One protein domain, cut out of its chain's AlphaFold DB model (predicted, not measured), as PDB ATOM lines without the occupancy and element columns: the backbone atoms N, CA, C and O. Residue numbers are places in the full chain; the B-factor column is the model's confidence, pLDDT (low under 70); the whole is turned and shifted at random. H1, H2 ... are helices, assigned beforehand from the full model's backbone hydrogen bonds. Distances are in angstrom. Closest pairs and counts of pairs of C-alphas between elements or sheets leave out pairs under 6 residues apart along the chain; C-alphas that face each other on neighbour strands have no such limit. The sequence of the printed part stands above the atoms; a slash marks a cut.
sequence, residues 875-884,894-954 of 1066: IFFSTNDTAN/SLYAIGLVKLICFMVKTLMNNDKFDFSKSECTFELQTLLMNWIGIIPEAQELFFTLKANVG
ATOM      1  N   ILE A 875     -16.477 -23.825 -41.664       82.44
ATOM      2  CA  ILE A 875     -15.504 -24.672 -40.961       82.44
ATOM      3  C   ILE A 875     -16.075 -25.155 -39.622       82.44
ATOM      4  O   ILE A 875     -16.160 -26.363 -39.409       82.44
ATOM      5  N   PHE A 876     -16.546 -24.250 -38.760       81.44
ATOM      6  CA  PHE A 876     -17.050 -24.567 -37.418       81.44
ATOM      7  C   PHE A 876     -18.212 -25.570 -37.428       81.44
ATOM      8  O   PHE A 876     -18.273 -26.488 -36.601       81.44
ATOM      9  N   PHE A 877     -19.156 -25.414 -38.360       79.19
ATOM     10  CA  PHE A 877     -20.274 -26.348 -38.478       79.19
ATOM     11  C   PHE A 877     -19.833 -27.698 -39.063       79.19
ATOM     12  O   PHE A 877     -20.283 -28.730 -38.571       79.19
ATOM     13  N   SER A 878     -18.883 -27.713 -40.007       76.00
ATOM     14  CA  SER A 878     -18.330 -28.961 -40.555       76.00
ATOM     15  C   SER A 878     -17.554 -29.786 -39.514       76.00
ATOM     16  O   SER A 878     -17.713 -31.006 -39.431       76.00
ATOM     17  N   THR A 879     -16.767 -29.136 -38.650       67.12
ATOM     18  CA  THR A 879     -15.988 -29.810 -37.604       67.12
ATOM     19  C   THR A 879     -16.889 -30.401 -36.523       67.12
ATOM     20  O   THR A 879     -16.664 -31.526 -36.076       67.12
ATOM     21  N   ASN A 880     -17.962 -29.696 -36.151       60.69
ATOM     22  CA  ASN A 880     -18.937 -30.192 -35.179       60.69
ATOM     23  C   ASN A 880     -19.750 -31.390 -35.703       60.69
ATOM     24  O   ASN A 880     -20.110 -32.265 -34.911       60.69
ATOM     25  N   ASP A 881     -19.983 -31.491 -37.013       55.25
ATOM     26  CA  ASP A 881     -20.599 -32.680 -37.617       55.25
ATOM     27  C   ASP A 881     -19.662 -33.900 -37.572       55.25
ATOM     28  O   ASP A 881     -20.102 -35.012 -37.269       55.25
ATOM     29  N   THR A 882     -18.352 -33.710 -37.783       51.97
ATOM     30  CA  THR A 882     -17.368 -34.812 -37.701       51.97
ATOM     31  C   THR A 882     -17.123 -35.313 -36.274       51.97
ATOM     32  O   THR A 882     -16.981 -36.518 -36.066       51.97
ATOM     33  N   ALA A 883     -17.134 -34.430 -35.267       46.53
ATOM     34  CA  ALA A 883     -16.945 -34.812 -33.864       46.53
ATOM     35  C   ALA A 883     -18.113 -35.666 -33.324       46.53
ATOM     36  O   ALA A 883     -17.891 -36.632 -32.584       46.53
ATOM     37  N   ASN A 884     -19.345 -35.373 -33.751       45.00
ATOM     38  CA  ASN A 884     -20.553 -36.089 -33.325       45.00
ATOM     39  C   ASN A 884     -20.718 -37.483 -33.969       45.00
ATOM     40  O   ASN A 884     -21.475 -38.301 -33.452       45.00
ATOM     41  N   SER A 894     -27.029 -30.684 -33.255       67.12
ATOM     42  CA  SER A 894     -27.247 -29.915 -32.029       67.12
ATOM     43  C   SER A 894     -28.293 -28.811 -32.257       67.12
ATOM     44  O   SER A 894     -28.181 -27.997 -33.177       67.12
ATOM     45  N   LEU A 895     -29.326 -28.757 -31.404       70.44
ATOM     46  CA  LEU A 895     -30.364 -27.712 -31.459       70.44
ATOM     47  C   LEU A 895     -29.758 -26.299 -31.386       70.44
ATOM     48  O   LEU A 895     -30.329 -25.345 -31.910       70.44
ATOM     49  N   TYR A 896     -28.584 -26.184 -30.762       76.12
ATOM     50  CA  TYR A 896     -27.796 -24.960 -30.700       76.12
ATOM     51  C   TYR A 896     -27.247 -24.547 -32.076       76.12
ATOM     52  O   TYR A 896     -27.447 -23.402 -32.475       76.12
ATOM     53  N   ALA A 897     -26.648 -25.470 -32.841       77.00
ATOM     54  CA  ALA A 897     -26.181 -25.190 -34.201       77.00
ATOM     55  C   ALA A 897     -27.339 -24.825 -35.141       77.00
ATOM     56  O   ALA A 897     -27.243 -23.842 -35.874       77.00
ATOM     57  N   ILE A 898     -28.476 -25.528 -35.044       78.88
ATOM     58  CA  ILE A 898     -29.692 -25.189 -35.805       78.88
ATOM     59  C   ILE A 898     -30.152 -23.759 -35.484       78.88
ATOM     60  O   ILE A 898     -30.499 -22.997 -36.387       78.88
ATOM     61  N   GLY A 899     -30.142 -23.373 -34.203       79.06
ATOM     62  CA  GLY A 899     -30.484 -22.020 -33.768       79.06
ATOM     63  C   GLY A 899     -29.538 -20.949 -34.321       79.06
ATOM     64  O   GLY A 899     -30.003 -19.904 -34.777       79.06
ATOM     65  N   LEU A 900     -28.228 -21.215 -34.336       82.19
ATOM     66  CA  LEU A 900     -27.224 -20.292 -34.871       82.19
ATOM     67  C   LEU A 900     -27.339 -20.122 -36.388       82.19
ATOM     68  O   LEU A 900     -27.361 -18.991 -36.867       82.19
ATOM     69  N   VAL A 901     -27.481 -21.213 -37.144       82.94
ATOM     70  CA  VAL A 901     -27.621 -21.150 -38.608       82.94
ATOM     71  C   VAL A 901     -28.913 -20.435 -39.004       82.94
ATOM     72  O   VAL A 901     -28.897 -19.604 -39.913       82.94
ATOM     73  N   LYS A 902     -30.023 -20.657 -38.281       83.12
ATOM     74  CA  LYS A 902     -31.253 -19.871 -38.474       83.12
ATOM     75  C   LYS A 902     -31.016 -18.380 -38.256       83.12
ATOM     76  O   LYS A 902     -31.470 -17.569 -39.058       83.12
ATOM     77  N   LEU A 903     -30.292 -18.014 -37.199       83.81
ATOM     78  CA  LEU A 903     -29.978 -16.620 -36.898       83.81
ATOM     79  C   LEU A 903     -29.093 -15.986 -37.983       83.81
ATOM     80  O   LEU A 903     -29.365 -14.861 -38.393       83.81
ATOM     81  N   ILE A 904     -28.117 -16.725 -38.523       85.19
ATOM     82  CA  ILE A 904     -27.309 -16.294 -39.676       85.19
ATOM     83  C   ILE A 904     -28.191 -16.101 -40.922       85.19
ATOM     84  O   ILE A 904     -28.070 -15.090 -41.611       85.19
ATOM     85  N   CYS A 905     -29.138 -17.004 -41.191       83.94
ATOM     86  CA  CYS A 905     -30.071 -16.855 -42.314       83.94
ATOM     87  C   CYS A 905     -30.954 -15.602 -42.163       83.94
ATOM     88  O   CYS A 905     -31.146 -14.857 -43.124       83.94
ATOM     89  N   PHE A 906     -31.457 -15.321 -40.956       83.81
ATOM     90  CA  PHE A 906     -32.208 -14.091 -40.681       83.81
ATOM     91  C   PHE A 906     -31.343 -12.836 -40.822       83.81
ATOM     92  O   PHE A 906     -31.798 -11.839 -41.390       83.81
ATOM     93  N   MET A 907     -30.096 -12.889 -40.353       84.81
ATOM     94  CA  MET A 907     -29.116 -11.819 -40.527       84.81
ATOM     95  C   MET A 907     -28.938 -11.487 -42.014       84.81
ATOM     96  O   MET A 907     -29.097 -10.340 -42.414       84.81
ATOM     97  N   VAL A 908     -28.706 -12.487 -42.867       83.56
ATOM     98  CA  VAL A 908     -28.527 -12.256 -44.307       83.56
ATOM     99  C   VAL A 908     -29.812 -11.748 -44.968       83.56
ATOM    100  O   VAL A 908     -29.768 -10.768 -45.709       83.56
ATOM    101  N   LYS A 909     -30.975 -12.336 -44.656       82.25
ATOM    102  CA  LYS A 909     -32.265 -11.901 -45.225       82.25
ATOM    103  C   LYS A 909     -32.577 -10.440 -44.886       82.25
ATOM    104  O   LYS A 909     -33.102  -9.700 -45.714       82.25
ATOM    105  N   THR A 910     -32.236 -10.003 -43.675       80.00
ATOM    106  CA  THR A 910     -32.424  -8.609 -43.252       80.00
ATOM    107  C   THR A 910     -31.402  -7.655 -43.869       80.00
ATOM    108  O   THR A 910     -31.763  -6.515 -44.159       80.00
ATOM    109  N   LEU A 911     -30.170  -8.097 -44.130       80.62
ATOM    110  CA  LEU A 911     -29.184  -7.312 -44.880       80.62
ATOM    111  C   LEU A 911     -29.613  -7.099 -46.339       80.62
ATOM    112  O   LEU A 911     -29.499  -5.978 -46.837       80.62
ATOM    113  N   MET A 912     -30.173  -8.135 -46.976       78.38
ATOM    114  CA  MET A 912     -30.734  -8.058 -48.331       78.38
ATOM    115  C   MET A 912     -31.935  -7.108 -48.398       78.38
ATOM    116  O   MET A 912     -31.976  -6.238 -49.251       78.38
ATOM    117  N   ASN A 913     -32.890  -7.222 -47.468       79.50
ATOM    118  CA  ASN A 913     -34.106  -6.395 -47.486       79.50
ATOM    119  C   ASN A 913     -33.860  -4.899 -47.227       79.50
ATOM    120  O   ASN A 913     -34.721  -4.083 -47.543       79.50
ATOM    121  N   ASN A 914     -32.747  -4.542 -46.583       74.12
ATOM    122  CA  ASN A 914     -32.405  -3.152 -46.268       74.12
ATOM    123  C   ASN A 914     -31.441  -2.523 -47.293       74.12
ATOM    124  O   ASN A 914     -30.924  -1.438 -47.019       74.12
ATOM    125  N   ASP A 915     -31.153  -3.209 -48.409       67.56
ATOM    126  CA  ASP A 915     -30.196  -2.805 -49.454       67.56
ATOM    127  C   ASP A 915     -28.834  -2.349 -48.892       67.56
ATOM    128  O   ASP A 915     -28.168  -1.459 -49.423       67.56
ATOM    129  N   LYS A 916     -28.413  -2.936 -47.764       66.19
ATOM    130  CA  LYS A 916     -27.147  -2.582 -47.100       66.19
ATOM    131  C   LYS A 916     -25.948  -3.282 -47.711       66.19
ATOM    132  O   LYS A 916     -24.841  -2.758 -47.625       66.19
ATOM    133  N   PHE A 917     -26.170  -4.450 -48.303       70.19
ATOM    134  CA  PHE A 917     -25.129  -5.232 -48.941       70.19
ATOM    135  C   PHE A 917     -25.689  -5.933 -50.176       70.19
ATOM    136  O   PHE A 917     -26.641  -6.709 -50.084       70.19
ATOM    137  N   ASP A 918     -25.084  -5.656 -51.329       69.25
ATOM    138  CA  ASP A 918     -25.438  -6.305 -52.585       69.25
ATOM    139  C   ASP A 918     -24.631  -7.598 -52.736       69.25
ATOM    140  O   ASP A 918     -23.447  -7.595 -53.089       69.25
ATOM    141  N   PHE A 919     -25.285  -8.722 -52.451       69.94
ATOM    142  CA  PHE A 919     -24.662 -10.035 -52.558       69.94
ATOM    143  C   PHE A 919     -24.362 -10.409 -54.021       69.94
ATOM    144  O   PHE A 919     -23.397 -11.127 -54.258       69.94
ATOM    145  N   SER A 920     -25.079  -9.874 -55.018       60.72
ATOM    146  CA  SER A 920     -24.974 -10.306 -56.427       60.72
ATOM    147  C   SER A 920     -23.586 -10.112 -57.063       60.72
ATOM    148  O   SER A 920     -23.213 -10.854 -57.970       60.72
ATOM    149  N   LYS A 921     -22.798  -9.146 -56.572       60.59
ATOM    150  CA  LYS A 921     -21.469  -8.783 -57.105       60.59
ATOM    151  C   LYS A 921     -20.303  -9.234 -56.217       60.59
ATOM    152  O   LYS A 921     -19.171  -8.817 -56.453       60.59
ATOM    153  N   SER A 922     -20.568 -10.000 -55.158       66.19
ATOM    154  CA  SER A 922     -19.595 -10.274 -54.093       66.19
ATOM    155  C   SER A 922     -19.139 -11.737 -54.051       66.19
ATOM    156  O   SER A 922     -19.958 -12.653 -54.139       66.19
ATOM    157  N   GLU A 923     -17.839 -11.951 -53.833       65.88
ATOM    158  CA  GLU A 923     -17.211 -13.276 -53.648       65.88
ATOM    159  C   GLU A 923     -17.741 -14.009 -52.402       65.88
ATOM    160  O   GLU A 923     -17.827 -15.233 -52.368       65.88
ATOM    161  N   CYS A 924     -18.233 -13.243 -51.426       71.81
ATOM    162  CA  CYS A 924     -18.922 -13.703 -50.221       71.81
ATOM    163  C   CYS A 924     -20.125 -14.634 -50.504       71.81
ATOM    164  O   CYS A 924     -20.486 -15.464 -49.667       71.81
ATOM    165  N   THR A 925     -20.740 -14.549 -51.693       78.12
ATOM    166  CA  THR A 925     -21.845 -15.444 -52.084       78.12
ATOM    167  C   THR A 925     -21.441 -16.898 -52.199       78.12
ATOM    168  O   THR A 925     -22.257 -17.759 -51.880       78.12
ATOM    169  N   PHE A 926     -20.219 -17.178 -52.647       79.06
ATOM    170  CA  PHE A 926     -19.742 -18.545 -52.796       79.06
ATOM    171  C   PHE A 926     -19.602 -19.213 -51.426       79.06
ATOM    172  O   PHE A 926     -20.177 -20.273 -51.196       79.06
ATOM    173  N   GLU A 927     -18.946 -18.540 -50.480       81.50
ATOM    174  CA  GLU A 927     -18.782 -19.018 -49.101       81.50
ATOM    175  C   GLU A 927     -20.129 -19.212 -48.397       81.50
ATOM    176  O   GLU A 927     -20.383 -20.237 -47.760       81.50
ATOM    177  N   LEU A 928     -21.050 -18.266 -48.587       83.00
ATOM    178  CA  LEU A 928     -22.404 -18.374 -48.062       83.00
ATOM    179  C   LEU A 928     -23.187 -19.533 -48.706       83.00
ATOM    180  O   LEU A 928     -23.909 -20.243 -48.010       83.00
ATOM    181  N   GLN A 929     -23.050 -19.762 -50.013       81.56
ATOM    182  CA  GLN A 929     -23.661 -20.911 -50.689       81.56
ATOM    183  C   GLN A 929     -23.092 -22.236 -50.176       81.56
ATOM    184  O   GLN A 929     -23.868 -23.167 -49.957       81.56
ATOM    185  N   THR A 930     -21.781 -22.310 -49.940       82.25
ATOM    186  CA  THR A 930     -21.109 -23.478 -49.358       82.25
ATOM    187  C   THR A 930     -21.624 -23.767 -47.951       82.25
ATOM    188  O   THR A 930     -21.998 -24.904 -47.661       82.25
ATOM    189  N   LEU A 931     -21.749 -22.736 -47.106       83.44
ATOM    190  CA  LEU A 931     -22.376 -22.860 -45.792       83.44
ATOM    191  C   LEU A 931     -23.812 -23.383 -45.922       83.44
ATOM    192  O   LEU A 931     -24.168 -24.362 -45.278       83.44
ATOM    193  N   LEU A 932     -24.643 -22.762 -46.762       82.62
ATOM    194  CA  LEU A 932     -26.062 -23.108 -46.877       82.62
ATOM    195  C   LEU A 932     -26.291 -24.506 -47.451       82.62
ATOM    196  O   LEU A 932     -27.227 -25.163 -47.000       82.62
ATOM    197  N   MET A 933     -25.453 -24.971 -48.388       81.19
ATOM    198  CA  MET A 933     -25.579 -26.276 -49.054       81.19
ATOM    199  C   MET A 933     -25.685 -27.426 -48.046       81.19
ATOM    200  O   MET A 933     -26.543 -28.298 -48.192       81.19
ATOM    201  N   ASN A 934     -24.885 -27.377 -46.979       77.56
ATOM    202  CA  ASN A 934     -24.883 -28.392 -45.925       77.56
ATOM    203  C   ASN A 934     -26.183 -28.400 -45.095       77.56
ATOM    204  O   ASN A 934     -26.528 -29.412 -44.491       77.56
ATOM    205  N   TRP A 935     -26.951 -27.302 -45.104       78.31
ATOM    206  CA  TRP A 935     -28.131 -27.097 -44.256       78.31
ATOM    207  C   TRP A 935     -29.469 -27.045 -45.014       78.31
ATOM    208  O   TRP A 935     -30.519 -26.995 -44.368       78.31
ATOM    209  N   ILE A 936     -29.474 -27.127 -46.356       78.88
ATOM    210  CA  ILE A 936     -30.694 -27.066 -47.198       78.88
ATOM    211  C   ILE A 936     -31.717 -28.145 -46.811       78.88
ATOM    212  O   ILE A 936     -32.920 -27.897 -46.831       78.88
ATOM    213  N   GLY A 937     -31.249 -29.345 -46.456       70.38
ATOM    214  CA  GLY A 937     -32.117 -30.465 -46.080       70.38
ATOM    215  C   GLY A 937     -32.693 -30.380 -44.661       70.38
ATOM    216  O   GLY A 937     -33.630 -31.109 -44.350       70.38
ATOM    217  N   ILE A 938     -32.143 -29.510 -43.807       73.88
ATOM    218  CA  ILE A 938     -32.437 -29.453 -42.365       73.88
ATOM    219  C   ILE A 938     -33.219 -28.178 -42.013       73.88
ATOM    220  O   ILE A 938     -34.099 -28.207 -41.152       73.88
ATOM    221  N   ILE A 939     -32.921 -27.052 -42.675       79.25
ATOM    222  CA  ILE A 939     -33.453 -25.725 -42.340       79.25
ATOM    223  C   ILE A 939     -34.180 -25.121 -43.560       79.25
ATOM    224  O   ILE A 939     -33.533 -24.806 -44.561       79.25
ATOM    225  N   PRO A 940     -35.507 -24.881 -43.490       77.75
ATOM    226  CA  PRO A 940     -36.265 -24.312 -44.608       77.75
ATOM    227  C   PRO A 940     -35.869 -22.862 -44.926       77.75
ATOM    228  O   PRO A 940     -35.913 -22.448 -46.083       77.75
ATOM    229  N   GLU A 941     -35.430 -22.091 -43.928       81.06
ATOM    230  CA  GLU A 941     -34.935 -20.725 -44.123       81.06
ATOM    231  C   GLU A 941     -33.630 -20.692 -44.945       81.06
ATOM    232  O   GLU A 941     -33.443 -19.791 -45.762       81.06
ATOM    233  N   ALA A 942     -32.760 -21.698 -44.790       80.69
ATOM    234  CA  ALA A 942     -31.526 -21.832 -45.566       80.69
ATOM    235  C   ALA A 942     -31.820 -22.205 -47.028       80.69
ATOM    236  O   ALA A 942     -31.175 -21.699 -47.944       80.69
ATOM    237  N   GLN A 943     -32.840 -23.042 -47.252       79.56
ATOM    238  CA  GLN A 943     -33.317 -23.404 -48.583       79.56
ATOM    239  C   GLN A 943     -33.851 -22.183 -49.351       79.56
ATOM    240  O   GLN A 943     -33.449 -21.950 -50.491       79.56
ATOM    241  N   GLU A 944     -34.731 -21.386 -48.735       83.06
ATOM    242  CA  GLU A 944     -35.273 -20.161 -49.344       83.06
ATOM    243  C   GLU A 944     -34.147 -19.175 -49.701       83.06
ATOM    244  O   GLU A 944     -34.108 -18.618 -50.802       83.06
ATOM    245  N   LEU A 945     -33.188 -19.000 -48.790       80.25
ATOM    246  CA  LEU A 945     -32.075 -18.076 -48.973       80.25
ATOM    247  C   LEU A 945     -31.100 -18.542 -50.067       80.25
ATOM    248  O   LEU A 945     -30.676 -17.753 -50.907       80.25
ATOM    249  N   PHE A 946     -30.810 -19.841 -50.133       81.44
ATOM    250  CA  PHE A 946     -29.974 -20.411 -51.189       81.44
ATOM    251  C   PHE A 946     -30.585 -20.206 -52.584       81.44
ATOM    252  O   PHE A 946     -29.892 -19.809 -53.523       81.44
ATOM    253  N   PHE A 947     -31.895 -20.429 -52.734       81.00
ATOM    254  CA  PHE A 947     -32.567 -20.243 -54.022       81.00
ATOM    255  C   PHE A 947     -32.717 -18.774 -54.418       81.00
ATOM    256  O   PHE A 947     -32.569 -18.465 -55.600       81.00
ATOM    257  N   THR A 948     -32.960 -17.869 -53.468       80.31
ATOM    258  CA  THR A 948     -33.012 -16.421 -53.751       80.31
ATOM    259  C   THR A 948     -31.651 -15.880 -54.189       80.31
ATOM    260  O   THR A 948     -31.578 -15.159 -55.182       80.31
ATOM    261  N   LEU A 949     -30.555 -16.301 -53.549       76.88
ATOM    262  CA  LEU A 949     -29.202 -15.949 -53.991       76.88
ATOM    263  C   LEU A 949     -28.888 -16.504 -55.384       76.88
ATOM    264  O   LEU A 949     -28.351 -15.789 -56.226       76.88
ATOM    265  N   LYS A 950     -29.263 -17.758 -55.664       75.69
ATOM    266  CA  LYS A 950     -29.050 -18.374 -56.981       75.69
ATOM    267  C   LYS A 950     -29.867 -17.700 -58.089       75.69
ATOM    268  O   LYS A 950     -29.376 -17.586 -59.208       75.69
ATOM    269  N   ALA A 951     -31.088 -17.254 -57.788       73.50
ATOM    270  CA  ALA A 951     -31.917 -16.500 -58.726       73.50
ATOM    271  C   ALA A 951     -31.287 -15.137 -59.065       73.50
ATOM    272  O   ALA A 951     -31.197 -14.789 -60.238       73.50
ATOM    273  N   ASN A 952     -30.758 -14.430 -58.062       63.56
ATOM    274  CA  ASN A 952     -30.141 -13.110 -58.242       63.56
ATOM    275  C   ASN A 952     -28.783 -13.155 -58.969       63.56
ATOM    276  O   ASN A 952     -28.425 -12.198 -59.645       63.56
ATOM    277  N   VAL A 953     -28.028 -14.256 -58.874       60.44
ATOM    278  CA  VAL A 953     -26.780 -14.457 -59.645       60.44
ATOM    279  C   VAL A 953     -27.071 -14.792 -61.121       60.44
ATOM    280  O   VAL A 953     -26.214 -14.607 -61.985       60.44
ATOM    281  N   GLY A 954     -28.285 -15.262 -61.432       45.72
ATOM    282  CA  GLY A 954     -28.716 -15.610 -62.789       45.72
ATOM    283  C   GLY A 954     -29.135 -14.427 -63.671       45.72
ATOM    284  O   GLY A 954     -29.214 -14.598 -64.888       45.72
TER     285      GLY A 954
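Overview. This is residues 875 to 884 and 894 to 954 of the 1066 residues of an uncharacterized protein of Kazachstania africana (strain ATCC 22294 / BCRC 22015 / CBS 2517 / CECT 1963 / NBRC 1671 / NRRL Y-8276) (UniProt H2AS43). One long helix, H2, runs along the length of the domain, and a helical hairpin of H3 and H4 packs on its middle through residues 941 to 945 of H4. The short H1 lies near the beginning of H2 with little contact, at the end of the domain away from the link between H2 and H3. The printed part has 71 residues with four named helices, in the order H1, H2, H3, H4, and no named strand; the class is all helix, with 53 residues in the helices. The whole is compact, with a radius of gyration of the C-alphas of 12.4 A, and only just elongated, spanning 37 by 19 by 18 A.

Arrangement. Start with H1, residues 875 to 884, and look across to H2, residues 895 to 913. They are close but not clearly touching: the closest C-alphas, those of Phe 877 and Ala 897, are 7.4 A apart. They run opposite ways at a shallow tilt of 21 degrees. Go on to H3, residues 924 to 933: H2 and H3 are near each other, with no pair of C-alphas within 8 A but 7 pairs within 10 A. H1 and H3 are only just apart, at 8.4 A. Next find H4, residues 940 to 953, which forms a helical hairpin with H3. They touch, closest at the C-alphas of Leu 932 and Ala 942, 5.8 A apart, and run opposite ways at an only just steep tilt of 38 degrees. Ala 942 is also where H4 comes closest to H2: its C-alpha is 6.1 A from that of Cys 905. H2 and H4 touch through residues 902 to 909 and 941 to 945 alone, and run the same way at an only just steep tilt of 35.3 degrees. H1 and H4 are apart. In H1, H2, H3 and H4 every O i to N i+4 pair is within hydrogen-bond range.

Along the chain. Find C-alpha 875 at (-15.504, -24.672, -40.961); from there H1 runs 14.6 A to Asn 884. H2 begins with C-alpha 895 at (-30.364, -27.712, -31.459) and runs 26.9 A to Asn 913. H3 runs 14.3 A from Cys 924 to Met 933. H4 runs 20.3 A from Pro 940 to C-alpha 953 at (-26.780, -14.457, -59.645).

Size, cuts and confidence. The two C-alphas farthest apart, those of Asn 884 and Asp 915, are 38.2 A from each other. Residues 885 to 893 are not printed, and C-alphas 884 and 894 across this cut are 9.2 A apart. The links H2 to H3 and H3 to H4 are short. Mean pLDDT of the printed part is 74.7; it is under 70 at residues 879 to 884, 894, 915 to 916, 918 to 923 and 952 to 954.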